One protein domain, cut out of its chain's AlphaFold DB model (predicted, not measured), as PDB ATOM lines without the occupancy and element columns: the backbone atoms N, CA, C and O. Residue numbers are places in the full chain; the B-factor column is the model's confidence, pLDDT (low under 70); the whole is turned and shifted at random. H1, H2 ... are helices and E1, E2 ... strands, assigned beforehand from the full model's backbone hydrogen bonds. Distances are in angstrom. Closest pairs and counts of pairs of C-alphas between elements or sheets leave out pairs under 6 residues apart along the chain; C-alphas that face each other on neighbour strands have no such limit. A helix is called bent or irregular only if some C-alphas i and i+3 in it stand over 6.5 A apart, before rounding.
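Overview. This is residues 10 to 116 of the 117 residues of an uncharacterized protein of Oceanithermus desulfurans NBRC 100063 (UniProt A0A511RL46). One very long helix, H1, makes a handle with a small head at its end: residues 10 to 37 of H1 stick out alone, and its residues 43 to 58 pack slantwise on one face of a small antiparallel sheet of three strands, E1, E2 and E3. A long stretch with no named element, residues 59 to 83, leads from the helix to the sheet, and its residues 68 and 69 pair briefly beside E1. The printed part has 107 residues, with one named helix and then three named strands, in the order H1 E1 E2 E3; the sheet's order is E1 - E2 - E3, and the class is mixed, helices and strands. The whole is extended, with a radius of gyration of the C-alphas of 22.2 A and spans of 79 by 22 by 22 A, the free part of H1 making the length.

Arrangement. H1, residues 10 to 58, has every O i to N i+4 pair within hydrogen-bond range, and it is not bent. A long link of 25 residues follows, in which residues 68 to 69 pair antiparallel with residues 87 to 88 of E1, residues 84 to 90. E1 forms a hairpin with E2, residues 96 to 103, antiparallel at 157 degrees, with N 87 and O 100 at 2.9 A. E2 forms a hairpin with E3, residues 108 to 115, antiparallel at 162 degrees, with N 99 and O 112 at 2.8 A. The three strands are a meander, each the antiparallel neighbour of the one before, and the sheet is only just strongly twisted, its C-alphas lying up to 4.2 A off the best plane. H1 is on the sheet at a height of 11.6 A over it, in two layers, the helix on one face. It lies over E2 and E3, slantwise to the strands, at 40 degrees to E2 on the local plane. The closest C-alphas of H1 and E3 are those of Ser 54 and Gly 114, 5.4 A apart. Those of H1 and E2 are Leu 50 and Ile 99, 7.0 A apart. H1 and E1 are near each other, with 7 pairs of C-alphas within 10 A.

Along the chain. H1 begins at C-alpha 10, (52.551, 137.658, 23.293), and ends at C-alpha 58, (69.091, 85.832, -23.853), 72.0 A away. E1 measures 19.8 A from first to last C-alpha, E2 23.0 A and E3 20.3 A. E3 ends at C-alpha 115, (63.197, 87.433, -26.122).

Size, cuts and confidence. The C-alphas of Val 10 and Arg 61 are the two farthest apart, at 79.0 A. Without the free residues 10 to 37 the body spans 37 by 23 by 19 A. The printed part has no cut. The links E1 to E2 and E2 to E3 are tight. The mean pLDDT of the printed part is 85.0, and residue 35 is under 70.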
ATOM      1  N   VAL A  10      53.320 137.848  24.528       87.75
ATOM      2  CA  VAL A  10      52.551 137.658  23.293       87.75
ATOM      3  C   VAL A  10      53.465 137.479  22.078       87.75
ATOM      4  O   VAL A  10      53.224 136.612  21.250       87.75
ATOM      5  N   GLU A  11      54.538 138.258  21.967       85.31
ATOM      6  CA  GLU A  11      55.499 138.131  20.866       85.31
ATOM      7  C   GLU A  11      56.226 136.780  20.905       85.31
ATOM      8  O   GLU A  11      56.408 136.142  19.870       85.31
ATOM      9  N   VAL A  12      56.549 136.288  22.106       89.75
ATOM     10  CA  VAL A  12      57.145 134.956  22.294       89.75
ATOM     11  C   VAL A  12      56.172 133.850  21.916       89.75
ATOM     12  O   VAL A  12      56.550 132.923  21.202       89.75
ATOM     13  N   THR A  13      54.920 133.925  22.367       90.12
ATOM     14  CA  THR A  13      53.930 132.891  22.044       90.12
ATOM     15  C   THR A  13      53.613 132.875  20.553       90.12
ATOM     16  O   THR A  13      53.561 131.798  19.964       90.12
ATOM     17  N   VAL A  14      53.498 134.042  19.911       92.19
ATOM     18  CA  VAL A  14      53.336 134.144  18.454       92.19
ATOM     19  C   VAL A  14      54.546 133.553  17.729       92.19
ATOM     20  O   VAL A  14      54.365 132.742  16.821       92.19
ATOM     21  N   ALA A  15      55.773 133.879  18.147       92.81
ATOM     22  CA  ALA A  15      56.981 133.313  17.550       92.81
ATOM     23  C   ALA A  15      57.034 131.782  17.688       92.81
ATOM     24  O   ALA A  15      57.338 131.090  16.718       92.81
ATOM     25  N   LEU A  16      56.681 131.235  18.855       94.00
ATOM     26  CA  LEU A  16      56.638 129.787  19.083       94.00
ATOM     27  C   LEU A  16      55.572 129.091  18.231       94.00
ATOM     28  O   LEU A  16      55.832 128.016  17.686       94.00
ATOM     29  N   VAL A  17      54.394 129.699  18.074       95.06
ATOM     30  CA  VAL A  17      53.335 129.166  17.203       95.06
ATOM     31  C   VAL A  17      53.807 129.146  15.750       95.06
ATOM     32  O   VAL A  17      53.682 128.119  15.084       95.06
ATOM     33  N   LEU A  18      54.409 130.237  15.271       95.06
ATOM     34  CA  LEU A  18      54.940 130.312  13.908       95.06
ATOM     35  C   LEU A  18      56.055 129.289  13.670       95.06
ATOM     36  O   LEU A  18      56.040 128.602  12.650       95.06
ATOM     37  N   LEU A  19      56.979 129.133  14.624       95.00
ATOM     38  CA  LEU A  19      58.030 128.116  14.560       95.00
ATOM     39  C   LEU A  19      57.449 126.699  14.516       95.00
ATOM     40  O   LEU A  19      57.912 125.878  13.731       95.00
ATOM     41  N   SER A  20      56.414 126.420  15.307       93.12
ATOM     42  CA  SER A  20      55.772 125.101  15.346       93.12
ATOM     43  C   SER A  20      55.062 124.774  14.028       93.12
ATOM     44  O   SER A  20      55.200 123.667  13.510       93.12
ATOM     45  N   LEU A  21      54.352 125.746  13.447       94.00
ATOM     46  CA  LEU A  21      53.693 125.590  12.146       94.00
ATOM     47  C   LEU A  21      54.710 125.399  11.015       94.00
ATOM     48  O   LEU A  21      54.540 124.513  10.177       94.00
ATOM     49  N   ALA A  22      55.787 126.188  11.014       91.19
ATOM     50  CA  ALA A  22      56.868 126.047  10.044       91.19
ATOM     51  C   ALA A  22      57.548 124.674  10.158       91.19
ATOM     52  O   ALA A  22      57.744 124.000   9.147       91.19
ATOM     53  N   ALA A  23      57.843 124.218  11.378       91.38
ATOM     54  CA  ALA A  23      58.417 122.898  11.618       91.38
ATOM     55  C   ALA A  23      57.495 121.776  11.118       91.38
ATOM     56  O   ALA A  23      57.958 120.873  10.424       91.38
ATOM     57  N   ALA A  24      56.190 121.851  11.399       91.06
ATOM     58  CA  ALA A  24      55.219 120.867  10.924       91.06
ATOM     59  C   ALA A  24      55.166 120.794   9.387       91.06
ATOM     60  O   ALA A  24      55.173 119.698   8.822       91.06
ATOM     61  N   ALA A  25      55.177 121.944   8.704       87.69
ATOM     62  CA  ALA A  25      55.196 122.002   7.243       87.69
ATOM     63  C   ALA A  25      56.475 121.383   6.653       87.69
ATOM     64  O   ALA A  25      56.408 120.606   5.699       87.69
ATOM     65  N   VAL A  26      57.638 121.671   7.250       90.75
ATOM     66  CA  VAL A  26      58.924 121.090   6.833       90.75
ATOM     67  C   VAL A  26      58.942 119.577   7.050       90.75
ATOM     68  O   VAL A  26      59.350 118.843   6.153       90.75
ATOM     69  N   ILE A  27      58.458 119.088   8.194       85.12
ATOM     70  CA  ILE A  27      58.376 117.649   8.479       85.12
ATOM     71  C   ILE A  27      57.481 116.948   7.450       85.12
ATOM     72  O   ILE A  27      57.878 115.925   6.897       85.12
ATOM     73  N   ALA A  28      56.307 117.508   7.147       77.94
ATOM     74  CA  ALA A  28      55.406 116.944   6.144       77.94
ATOM     75  C   ALA A  28      56.063 116.867   4.753       77.94
ATOM     76  O   ALA A  28      55.970 115.836   4.083       77.94
ATOM     77  N   ALA A  29      56.782 117.917   4.344       78.25
ATOM     78  CA  ALA A  29      57.512 117.938   3.079       78.25
ATOM     79  C   ALA A  29      58.640 116.891   3.044       78.25
ATOM     80  O   ALA A  29      58.754 116.138   2.076       78.25
ATOM     81  N   LEU A  30      59.436 116.789   4.113       77.00
ATOM     82  CA  LEU A  30      60.526 115.814   4.215       77.00
ATOM     83  C   LEU A  30      60.014 114.369   4.188       77.00
ATOM     84  O   LEU A  30      60.600 113.530   3.505       77.00
ATOM     85  N   LEU A  31      58.904 114.081   4.871       77.81
ATOM     86  CA  LEU A  31      58.270 112.761   4.839       77.81
ATOM     87  C   LEU A  31      57.775 112.399   3.433       77.81
ATOM     88  O   LEU A  31      57.925 111.254   3.007       77.81
ATOM     89  N   GLY A  32      57.225 113.364   2.690       72.19
ATOM     90  CA  GLY A  32      56.849 113.169   1.287       72.19
ATOM     91  C   GLY A  32      58.053 112.829   0.401       72.19
ATOM     92  O   GLY A  32      58.024 111.850  -0.346       72.19
ATOM     93  N   VAL A  33      59.150 113.578   0.538       71.31
ATOM     94  CA  VAL A  33      60.390 113.339  -0.223       71.31
ATOM     95  C   VAL A  33      60.999 111.973   0.106       71.31
ATOM     96  O   VAL A  33      61.390 111.245  -0.800       71.31
ATOM     97  N   GLN A  34      61.029 111.566   1.377       71.00
ATOM     98  CA  GLN A  34      61.554 110.251   1.756       71.00
ATOM     99  C   GLN A  34      60.743 109.093   1.163       71.00
ATOM    100  O   GLN A  34      61.334 108.125   0.685       71.00
ATOM    101  N   ARG A  35      59.407 109.198   1.148       67.25
ATOM    102  CA  ARG A  35      58.539 108.178   0.536       67.25
ATOM    103  C   ARG A  35      58.798 108.042  -0.959       67.25
ATOM    104  O   ARG A  35      59.054 106.941  -1.431       67.25
ATOM    105  N   THR A  36      58.825 109.163  -1.678       70.62
ATOM    106  CA  THR A  36      59.087 109.161  -3.128       70.62
ATOM    107  C   THR A  36      60.482 108.631  -3.468       70.62
ATOM    108  O   THR A  36      60.631 107.861  -4.412       70.62
ATOM    109  N   ALA A  37      61.503 108.965  -2.674       70.75
ATOM    110  CA  ALA A  37      62.852 108.436  -2.856       70.75
ATOM    111  C   ALA A  37      62.921 106.918  -2.615       70.75
ATOM    112  O   ALA A  37      63.627 106.210  -3.335       70.75
ATOM    113  N   PHE A  38      62.184 106.408  -1.624       75.56
ATOM    114  CA  PHE A  38      62.115 104.975  -1.350       75.56
ATOM    115  C   PHE A  38      61.404 104.213  -2.475       75.56
ATOM    116  O   PHE A  38      61.913 103.196  -2.941       75.56
ATOM    117  N   GLU A  39      60.278 104.734  -2.965       77.88
ATOM    118  CA  GLU A  39      59.556 104.165  -4.109       77.88
ATOM    119  C   GLU A  39      60.411 104.173  -5.381       77.88
ATOM    120  O   GLU A  39      60.528 103.146  -6.049       77.88
ATOM    121  N   ALA A  40      61.085 105.289  -5.677       74.00
ATOM    122  CA  ALA A  40      61.987 105.392  -6.820       74.00
ATOM    123  C   ALA A  40      63.152 104.396  -6.723       74.00
ATOM    124  O   ALA A  40      63.492 103.741  -7.710       74.00
ATOM    125  N   ARG A  41      63.738 104.229  -5.528       80.19
ATOM    126  CA  ARG A  41      64.783 103.226  -5.295       80.19
ATOM    127  C   ARG A  41      64.250 101.813  -5.514       80.19
ATOM    128  O   ARG A  41      64.907 101.030  -6.191       80.19
ATOM    129  N   ARG A  42      63.062 101.494  -4.994       83.00
ATOM    130  CA  ARG A  42      62.433 100.176  -5.166       83.00
ATOM    131  C   ARG A  42      62.191  99.859  -6.642       83.00
ATOM    132  O   ARG A  42      62.560  98.777  -7.085       83.00
ATOM    133  N   LEU A  43      61.649 100.809  -7.404       83.25
ATOM    134  CA  LEU A  43      61.449 100.670  -8.851       83.25
ATOM    135  C   LEU A  43      62.775 100.465  -9.596       83.25
ATOM    136  O   LEU A  43      62.868  99.591 -10.451       83.25
ATOM    137  N   GLY A  44      63.818 101.223  -9.243       85.44
ATOM    138  CA  GLY A  44      65.149 101.062  -9.835       85.44
ATOM    139  C   GLY A  44      65.737  99.666  -9.605       85.44
ATOM    140  O   GLY A  44      66.271  99.062 -10.531       85.44
ATOM    141  N   VAL A  45      65.584  99.122  -8.395       86.94
ATOM    142  CA  VAL A  45      66.041  97.762  -8.061       86.94
ATOM    143  C   VAL A  45      65.218  96.698  -8.797       86.94
ATOM    144  O   VAL A  45      65.787  95.735  -9.305       86.94
ATOM    145  N   GLN A  46      63.896  96.879  -8.916       87.25
ATOM    146  CA  GLN A  46      63.033  95.982  -9.699       87.25
ATOM    147  C   GLN A  46      63.451  95.938 -11.171       87.25
ATOM    148  O   GLN A  46      63.568  94.855 -11.743       87.25
ATOM    149  N   LEU A  47      63.706  97.101 -11.775       86.94
ATOM    150  CA  LEU A  47      64.169  97.195 -13.159       86.94
ATOM    151  C   LEU A  47      65.517  96.496 -13.341       86.94
ATOM    152  O   LEU A  47      65.637  95.663 -14.235       86.94
ATOM    153  N   ALA A  48      66.484  96.745 -12.455       87.12
ATOM    154  CA  ALA A  48      67.792  96.096 -12.514       87.12
ATOM    155  C   ALA A  48      67.692  94.562 -12.418       87.12
ATOM    156  O   ALA A  48      68.357  93.846 -13.169       87.12
ATOM    157  N   ALA A  49      66.826  94.043 -11.540       87.12
ATOM    158  CA  ALA A  49      66.586  92.605 -11.426       87.12
ATOM    159  C   ALA A  49      65.984  92.015 -12.713       87.12
ATOM    160  O   ALA A  49      66.414  90.952 -13.168       87.12
ATOM    161  N   LEU A  50      65.016  92.707 -13.322       87.38
ATOM    162  CA  LEU A  50      64.390  92.283 -14.577       87.38
ATOM    163  C   LEU A  50      65.356  92.353 -15.770       87.38
ATOM    164  O   LEU A  50      65.354  91.452 -16.608       87.38
ATOM    165  N   GLU A  51      66.194  93.386 -15.846       87.62
ATOM    166  CA  GLU A  51      67.228  93.528 -16.878       87.62
ATOM    167  C   GLU A  51      68.261  92.402 -16.784       87.62
ATOM    168  O   GLU A  51      68.537  91.737 -17.783       87.62
ATOM    169  N   ASN A  52      68.750  92.113 -15.577       87.75
ATOM    170  CA  ASN A  52      69.711  91.038 -15.342       87.75
ATOM    171  C   ASN A  52      69.118  89.652 -15.665       87.75
ATOM    172  O   ASN A  52      69.768  88.822 -16.310       87.75
ATOM    173  N   ALA A  53      67.852  89.411 -15.299       86.38
ATOM    174  CA  ALA A  53      67.133  88.204 -15.713       86.38
ATOM    175  C   ALA A  53      67.035  88.101 -17.240       86.38
ATOM    176  O   ALA A  53      67.273  87.037 -17.807       86.38
ATOM    177  N   SER A  54      66.687  89.201 -17.912       84.88
ATOM    178  CA  SER A  54      66.557  89.252 -19.369       84.88
ATOM    179  C   SER A  54      67.882  88.940 -20.068       84.88
ATOM    180  O   SER A  54      67.904  88.156 -21.015       84.88
ATOM    181  N   GLU A  55      68.998  89.478 -19.574       87.44
ATOM    182  CA  GLU A  55      70.332  89.198 -20.109       87.44
ATOM    183  C   GLU A  55      70.709  87.716 -19.967       87.44
ATOM    184  O   GLU A  55      71.120  87.079 -20.942       87.44
ATOM    185  N   HIS A  56      70.477  87.122 -18.792       84.81
ATOM    186  CA  HIS A  56      70.704  85.691 -18.578       84.81
ATOM    187  C   HIS A  56      69.796  84.820 -19.450       84.81
ATOM    188  O   HIS A  56      70.221  83.778 -19.955       84.81
ATOM    189  N   LEU A  57      68.550  85.245 -19.660       83.69
ATOM    190  CA  LEU A  57      67.614  84.549 -20.533       83.69
ATOM    191  C   LEU A  57      68.037  84.628 -21.993       83.69
ATOM    192  O   LEU A  57      67.943  83.618 -22.673       83.69
ATOM    193  N   GLN A  58      68.575  85.748 -22.480       83.50
ATOM    194  CA  GLN A  58      69.091  85.832 -23.853       83.50
ATOM    195  C   GLN A  58      70.204  84.813 -24.138       83.50
ATOM    196  O   GLN A  58      70.374  84.414 -25.290       83.50
ATOM    197  N   ALA A  59      70.940  84.375 -23.112       81.94
ATOM    198  CA  ALA A  59      71.954  83.330 -23.232       81.94
ATOM    199  C   ALA A  59      71.369  81.904 -23.296       81.94
ATOM    200  O   ALA A  59      72.074  80.962 -23.674       81.94
ATOM    201  N   LEU A  60      70.090  81.713 -22.951       77.25
ATOM    202  CA  LEU A  60      69.433  80.414 -23.051       77.25
ATOM    203  C   LEU A  60      69.086  80.080 -24.503       77.25
ATOM    204  O   LEU A  60      68.470  80.854 -25.232       77.25
ATOM    205  N   ARG A  61      69.410  78.848 -24.901       74.81
ATOM    206  CA  ARG A  61      69.070  78.316 -26.231       74.81
ATOM    207  C   ARG A  61      67.671  77.710 -26.303       74.81
ATOM    208  O   ARG A  61      67.125  77.558 -27.390       74.81
ATOM    209  N   THR A  62      67.101  77.333 -25.163       77.75
ATOM    210  CA  THR A  62      65.842  76.587 -25.080       77.75
ATOM    211  C   THR A  62      64.811  77.360 -24.279       77.75
ATOM    212  O   THR A  62      65.110  77.854 -23.194       77.75
ATOM    213  N   LEU A  63      63.583  77.420 -24.799       77.38
ATOM    214  CA  LEU A  63      62.435  77.948 -24.067       77.38
ATOM    215  C   LEU A  63      62.137  77.069 -22.842       77.38
ATOM    216  O   LEU A  63      62.152  75.840 -22.973       77.38
ATOM    217  N   PRO A  64      61.805  77.663 -21.683       78.69
ATOM    218  CA  PRO A  64      61.267  76.901 -20.570       78.69
ATOM    219  C   PRO A  64      59.923  76.277 -20.975       78.69
ATOM    220  O   PRO A  64      59.092  76.900 -21.643       78.69
ATOM    221  N   SER A  65      59.719  75.015 -20.598       74.00
ATOM    222  CA  SER A  65      58.500  74.254 -20.900       74.00
ATOM    223  C   SER A  65      57.311  74.641 -20.014       74.00
ATOM    224  O   SER A  65      56.172  74.348 -20.373       74.00
ATOM    225  N   GLY A  66      57.563  75.322 -18.895       82.12
ATOM    226  CA  GLY A  66      56.569  75.790 -17.932       82.12
ATOM    227  C   GLY A  66      57.113  76.939 -17.083       82.12
ATOM    228  O   GLY A  66      58.004  77.666 -17.522       82.12
ATOM    229  N   GLU A  67      56.580  77.100 -15.874       85.62
ATOM    230  CA  GLU A  67      57.119  78.051 -14.901       85.62
ATOM    231  C   GLU A  67      58.447  77.532 -14.333       85.62
ATOM    232  O   GLU A  67      58.555  76.382 -13.906       85.62
ATOM    233  N   SER A  68      59.473  78.377 -14.357       87.06
ATOM    234  CA  SER A  68      60.811  78.061 -13.849       87.06
ATOM    235  C   SER A  68      61.394  79.263 -13.118       87.06
ATOM    236  O   SER A  68      60.972  80.387 -13.356       87.06
ATOM    237  N   SER A  69      62.348  79.054 -12.212       87.62
ATOM    238  CA  SER A  69      62.999  80.178 -11.531       87.62
ATOM    239  C   SER A  69      63.890  80.966 -12.499       87.62
ATOM    240  O   SER A  69      64.516  80.377 -13.383       87.62
ATOM    241  N   CYS A  70      63.952  82.291 -12.340       86.62
ATOM    242  CA  CYS A  70      64.798  83.135 -13.181       86.62
ATOM    243  C   CYS A  70      66.286  82.791 -13.020       86.62
ATOM    244  O   CYS A  70      66.794  82.773 -11.896       86.62
ATOM    245  N   PRO A  71      67.025  82.586 -14.123       80.94
ATOM    246  CA  PRO A  71      68.472  82.450 -14.054       80.94
ATOM    247  C   PRO A  71      69.111  83.793 -13.668       80.94
ATOM    248  O   PRO A  71      68.708  84.842 -14.163       80.94
ATOM    249  N   GLY A  72      70.112  83.762 -12.786       80.69
ATOM    250  CA  GLY A  72      70.903  84.949 -12.428       80.69
ATOM    251  C   GLY A  72      70.239  85.933 -11.458       80.69
ATOM    252  O   GLY A  72      70.872  86.911 -11.071       80.69
ATOM    253  N   VAL A  73      69.004  85.675 -11.016       85.38
ATOM    254  CA  VAL A  73      68.315  86.502 -10.015       85.38
ATOM    255  C   VAL A  73      68.136  85.709  -8.733       85.38
ATOM    256  O   VAL A  73      67.351  84.764  -8.684       85.38
ATOM    257  N   ARG A  74      68.851  86.111  -7.682       85.62
ATOM    258  CA  ARG A  74      68.728  85.522  -6.348       85.62
ATOM    259  C   ARG A  74      68.295  86.577  -5.344       85.62
ATOM    260  O   ARG A  74      68.573  87.760  -5.522       85.62
ATOM    261  N   ARG A  75      67.610  86.151  -4.285       83.75
ATOM    262  CA  ARG A  75      67.060  87.061  -3.270       83.75
ATOM    263  C   ARG A  75      68.155  87.867  -2.575       83.75
ATOM    264  O   ARG A  75      67.958  89.035  -2.257       83.75
ATOM    265  N   GLU A  76      69.312  87.246  -2.377       86.44
ATOM    266  CA  GLU A  76      70.459  87.824  -1.682       86.44
ATOM    267  C   GLU A  76      71.075  88.999  -2.448       86.44
ATOM    268  O   GLU A  76      71.656  89.888  -1.830       86.44
ATOM    269  N   ASP A  77      70.918  89.022  -3.774       86.38
ATOM    270  CA  ASP A  77      71.455  90.076  -4.634       86.38
ATOM    271  C   ASP A  77      70.575  91.354  -4.594       86.38
ATOM    272  O   ASP A  77      71.024  92.417  -5.022       86.38
ATOM    273  N   TYR A  78      69.347  91.279  -4.048       85.69
ATOM    274  CA  TYR A  78      68.375  92.388  -4.009       85.69
ATOM    275  C   TYR A  78      67.635  92.493  -2.656       85.69
ATOM    276  O   TYR A  78      66.408  92.337  -2.596       85.69
ATOM    277  N   PRO A  79      68.341  92.776  -1.544       85.12
ATOM    278  CA  PRO A  79      67.738  92.838  -0.211       85.12
ATOM    279  C   PRO A  79      66.658  93.925  -0.078       85.12
ATOM    280  O   PRO A  79      65.747  93.791   0.738       85.12
ATOM    281  N   GLU A  80      66.711  94.985  -0.891       84.56
ATOM    282  CA  GLU A  80      65.717  96.065  -0.895       84.56
ATOM    283  C   GLU A  80      64.326  95.633  -1.370       84.56
ATOM    284  O   GLU A  80      63.343  96.315  -1.075       84.56
ATOM    285  N   LEU A  81      64.224  94.519  -2.099       81.75
ATOM    286  CA  LEU A  81      62.937  93.970  -2.534       81.75
ATOM    287  C   LEU A  81      62.259  93.139  -1.438       81.75
ATOM    288  O   LEU A  81      61.079  92.822  -1.564       81.75
ATOM    289  N   GLY A  82      62.976  92.821  -0.355       84.81
ATOM    290  CA  GLY A  82      62.478  91.988   0.729       84.81
ATOM    291  C   GLY A  82      62.363  90.523   0.311       84.81
ATOM    292  O   GLY A  82      63.317  89.916  -0.179       84.81
ATOM    293  N   GLY A  83      61.211  89.916   0.576       85.56
ATOM    294  CA  GLY A  83      60.905  88.575   0.102       85.56
ATOM    295  C   GLY A  83      60.310  88.595  -1.290       85.56
ATOM    296  O   GLY A  83      59.266  89.197  -1.511       85.56
ATOM    297  N   PHE A  84      60.993  87.949  -2.232       89.62
ATOM    298  CA  PHE A  84      60.500  87.825  -3.595       89.62
ATOM    299  C   PHE A  84      60.939  86.505  -4.231       89.62
ATOM    300  O   PHE A  84      61.937  85.892  -3.834       89.62
ATOM    301  N   ARG A  85      60.190  86.084  -5.249       90.38
ATOM    302  CA  ARG A  85      60.515  84.971  -6.139       90.38
ATOM    303  C   ARG A  85      60.476  85.462  -7.575       90.38
ATOM    304  O   ARG A  85      59.490  86.045  -8.007       90.38
ATOM    305  N   CYS A  86      61.542  85.209  -8.323       90.00
ATOM    306  CA  CYS A  86      61.564  85.486  -9.751       90.00
ATOM    307  C   CYS A  86      61.218  84.211 -10.517       90.00
ATOM    308  O   CYS A  86      61.889  83.184 -10.352       90.00
ATOM    309  N   VAL A  87      60.187  84.290 -11.356       91.25
ATOM    310  CA  VAL A  87      59.745  83.197 -12.220       91.25
ATOM    311  C   VAL A  87      59.746  83.616 -13.684       91.25
ATOM    312  O   VAL A  87      59.493  84.765 -14.033       91.25
ATOM    313  N   VAL A  88      60.024  82.654 -14.551       91.00
ATOM    314  CA  VAL A  88      59.984  82.786 -16.000       91.00
ATOM    315  C   VAL A  88      58.967  81.797 -16.523       91.00
ATOM    316  O   VAL A  88      59.046  80.600 -16.233       91.00
ATOM    317  N   ARG A  89      58.025  82.301 -17.312       90.31
ATOM    318  CA  ARG A  89      56.974  81.517 -17.958       90.31
ATOM    319  C   ARG A  89      56.951  81.789 -19.453       90.31
ATOM    320  O   ARG A  89      57.461  82.795 -19.940       90.31
ATOM    321  N   ARG A  90      56.379  80.861 -20.213       87.88
ATOM    322  CA  ARG A  90      56.265  81.009 -21.664       87.88
ATOM    323  C   ARG A  90      55.186  82.037 -22.005       87.88
ATOM    324  O   ARG A  90      54.067  81.929 -21.514       87.88
ATOM    325  N   ALA A  91      55.517  82.982 -22.878       86.12
ATOM    326  CA  ALA A  91      54.575  83.969 -23.392       86.12
ATOM    327  C   ALA A  91      54.071  83.568 -24.793       86.12
ATOM    328  O   ALA A  91      54.739  82.796 -25.495       86.12
ATOM    329  N   PRO A  92      52.900  84.069 -25.230       79.62
ATOM    330  CA  PRO A  92      52.446  83.892 -26.604       79.62
ATOM    331  C   PRO A  92      53.394  84.618 -27.569       79.62
ATOM    332  O   PRO A  92      53.459  85.843 -27.601       79.62
ATOM    333  N   GLY A  93      54.145  83.843 -28.348       75.56
ATOM    334  CA  GLY A  93      55.132  84.342 -29.302       75.56
ATOM    335  C   GLY A  93      56.229  83.313 -29.561       75.56
ATOM    336  O   GLY A  93      56.479  82.415 -28.751       75.56
ATOM    337  N   GLU A  94      56.889  83.418 -30.710       79.62
ATOM    338  CA  GLU A  94      58.071  82.606 -30.984       79.62
ATOM    339  C   GLU A  94      59.233  83.127 -30.132       79.62
ATOM    340  O   GLU A  94      59.598  84.296 -30.222       79.62
ATOM    341  N   ARG A  95      59.798  82.267 -29.273       82.94
ATOM    342  CA  ARG A  95      60.975  82.589 -28.443       82.94
ATOM    343  C   ARG A  95      60.779  83.732 -27.433       82.94
ATOM    344  O   ARG A  95      61.763  84.267 -26.928       82.94
ATOM    345  N   VAL A  96      59.531  84.047 -27.084       86.69
ATOM    346  CA  VAL A  96      59.187  85.046 -26.061       86.69
ATOM    347  C   VAL A  96      58.913  84.366 -24.721       86.69
ATOM    348  O   VAL A  96      58.204  83.358 -24.640       86.69
ATOM    349  N   VAL A  97      59.461  84.939 -23.656       88.88
ATOM    350  CA  VAL A  97      59.209  84.542 -22.270       88.88
ATOM    351  C   VAL A  97      58.760  85.747 -21.463       88.88
ATOM    352  O   VAL A  97      59.129  86.881 -21.751       88.88
ATOM    353  N   GLU A  98      57.956  85.501 -20.445       90.81
ATOM    354  CA  GLU A  98      57.562  86.502 -19.468       90.81
ATOM    355  C   GLU A  98      58.341  86.259 -18.179       90.81
ATOM    356  O   GLU A  98      58.386  85.138 -17.671       90.81
ATOM    357  N   ILE A  99      58.968  87.316 -17.681       90.81
ATOM    358  CA  ILE A  99      59.763  87.345 -16.459       90.81
ATOM    359  C   ILE A  99      58.925  88.072 -15.419       90.81
ATOM    360  O   ILE A  99      58.523  89.211 -15.650       90.81
ATOM    361  N   VAL A 100      58.657  87.432 -14.289       92.00
ATOM    362  CA  VAL A 100      57.741  87.938 -13.267       92.00
ATOM    363  C   VAL A 100      58.421  87.895 -11.907       92.00
ATOM    364  O   VAL A 100      58.932  86.858 -11.487       92.00
ATOM    365  N   LEU A 101      58.404  89.026 -11.210       91.75
ATOM    366  CA  LEU A 101      58.770  89.130  -9.806       91.75
ATOM    367  C   LEU A 101      57.496  89.012  -8.971       91.75
ATOM    368  O   LEU A 101      56.620  89.875  -9.037       91.75
ATOM    369  N   LEU A 102      57.414  87.930  -8.207       91.75
ATOM    370  CA  LEU A 102      56.351  87.646  -7.254       91.75
ATOM    371  C   LEU A 102      56.825  87.967  -5.841       91.75
ATOM    372  O   LEU A 102      58.013  87.817  -5.542       91.75
ATOM    373  N   ASP A 103      55.911  88.355  -4.970       90.00
ATOM    374  CA  ASP A 103      56.175  88.496  -3.542       90.00
ATOM    375  C   ASP A 103      56.089  87.156  -2.785       90.00
ATOM    376  O   ASP A 103      56.053  86.075  -3.392       90.00
ATOM    377  N   GLU A 104      56.157  87.202  -1.449       86.69
ATOM    378  CA  GLU A 104      56.026  85.997  -0.616       86.69
ATOM    379  C   GLU A 104      54.585  85.467  -0.587       86.69
ATOM    380  O   GLU A 104      54.399  84.253  -0.472       86.69
ATOM    381  N   GLU A 105      53.583  86.334  -0.763       87.94
ATOM    382  CA  GLU A 105      52.173  85.963  -0.907       87.94
ATOM    383  C   GLU A 105      51.823  85.407  -2.307       87.94
ATOM    384  O   GLU A 105      50.835  84.687  -2.460       87.94
ATOM    385  N   GLY A 106      52.671  85.648  -3.310       85.62
ATOM    386  CA  GLY A 106      52.463  85.269  -4.707       85.62
ATOM    387  C   GLY A 106      51.837  86.359  -5.582       85.62
ATOM    388  O   GLY A 106      51.495  86.067  -6.730       85.62
ATOM    389  N   ASP A 107      51.710  87.590  -5.089       88.31
ATOM    390  CA  ASP A 107      51.256  88.733  -5.873       88.31
ATOM    391  C   ASP A 107      52.380  89.279  -6.765       88.31
ATOM    392  O   ASP A 107      53.576  89.171  -6.481       88.31
ATOM    393  N   VAL A 108      51.997  89.859  -7.904       88.94
ATOM    394  CA  VAL A 108      52.946  90.361  -8.905       88.94
ATOM    395  C   VAL A 108      53.437  91.751  -8.517       88.94
ATOM    396  O   VAL A 108      52.681  92.721  -8.557       88.94
ATOM    397  N   PHE A 109      54.734  91.870  -8.234       84.38
ATOM    398  CA  PHE A 109      55.392  93.160  -8.031       84.38
ATOM    399  C   PHE A 109      55.753  93.853  -9.341       84.38
ATOM    400  O   PHE A 109      55.593  95.065  -9.465       84.38
ATOM    401  N   ALA A 110      56.301  93.096 -10.289       86.81
ATOM    402  CA  ALA A 110      56.725  93.605 -11.583       86.81
ATOM    403  C   ALA A 110      56.822  92.458 -12.590       86.81
ATOM    404  O   ALA A 110      57.102  91.316 -12.221       86.81
ATOM    405  N   ALA A 111      56.622  92.766 -13.866       89.00
ATOM    406  CA  ALA A 111      56.774  91.803 -14.945       89.00
ATOM    407  C   ALA A 111      57.344  92.480 -16.193       89.00
ATOM    408  O   ALA A 111      57.090  93.659 -16.441       89.00
ATOM    409  N   THR A 112      58.103  91.728 -16.984       89.12
ATOM    410  CA  THR A 112      58.566  92.162 -18.304       89.12
ATOM    411  C   THR A 112      58.605  90.996 -19.286       89.12
ATOM    412  O   THR A 112      58.550  89.829 -18.896       89.12
ATOM    413  N   LEU A 113      58.719  91.311 -20.574       86.50
ATOM    414  CA  LEU A 113      58.919  90.324 -21.629       86.50
ATOM    415  C   LEU A 113      60.402  90.250 -22.002       86.50
ATOM    416  O   LEU A 113      61.056  91.268 -22.219       86.50
ATOM    417  N   GLY A 114      60.913  89.028 -22.103       82.94
ATOM    418  CA  GLY A 114      62.233  88.709 -22.633       82.94
ATOM    419  C   GLY A 114      62.118  87.968 -23.964       82.94
ATOM    420  O   GLY A 114      61.163  87.224 -24.197       82.94
ATOM    421  N   VAL A 115      63.106  88.148 -24.840       83.25
ATOM    422  CA  VAL A 115      63.197  87.433 -26.122       83.25
ATOM    423  C   VAL A 115      64.503  86.645 -26.164       83.25
ATOM    424  O   VAL A 115      65.576  87.197 -25.934       83.25
ATOM    425  N   LEU A 116      64.404  85.350 -26.456       82.56
ATOM    426  CA  LEU A 116      65.540  84.431 -26.569       82.56
ATOM    427  C   LEU A 116      66.213  84.574 -27.948       82.56
ATOM    428  O   LEU A 116      65.510  84.666 -28.955       82.56
TER     429      LEU A 116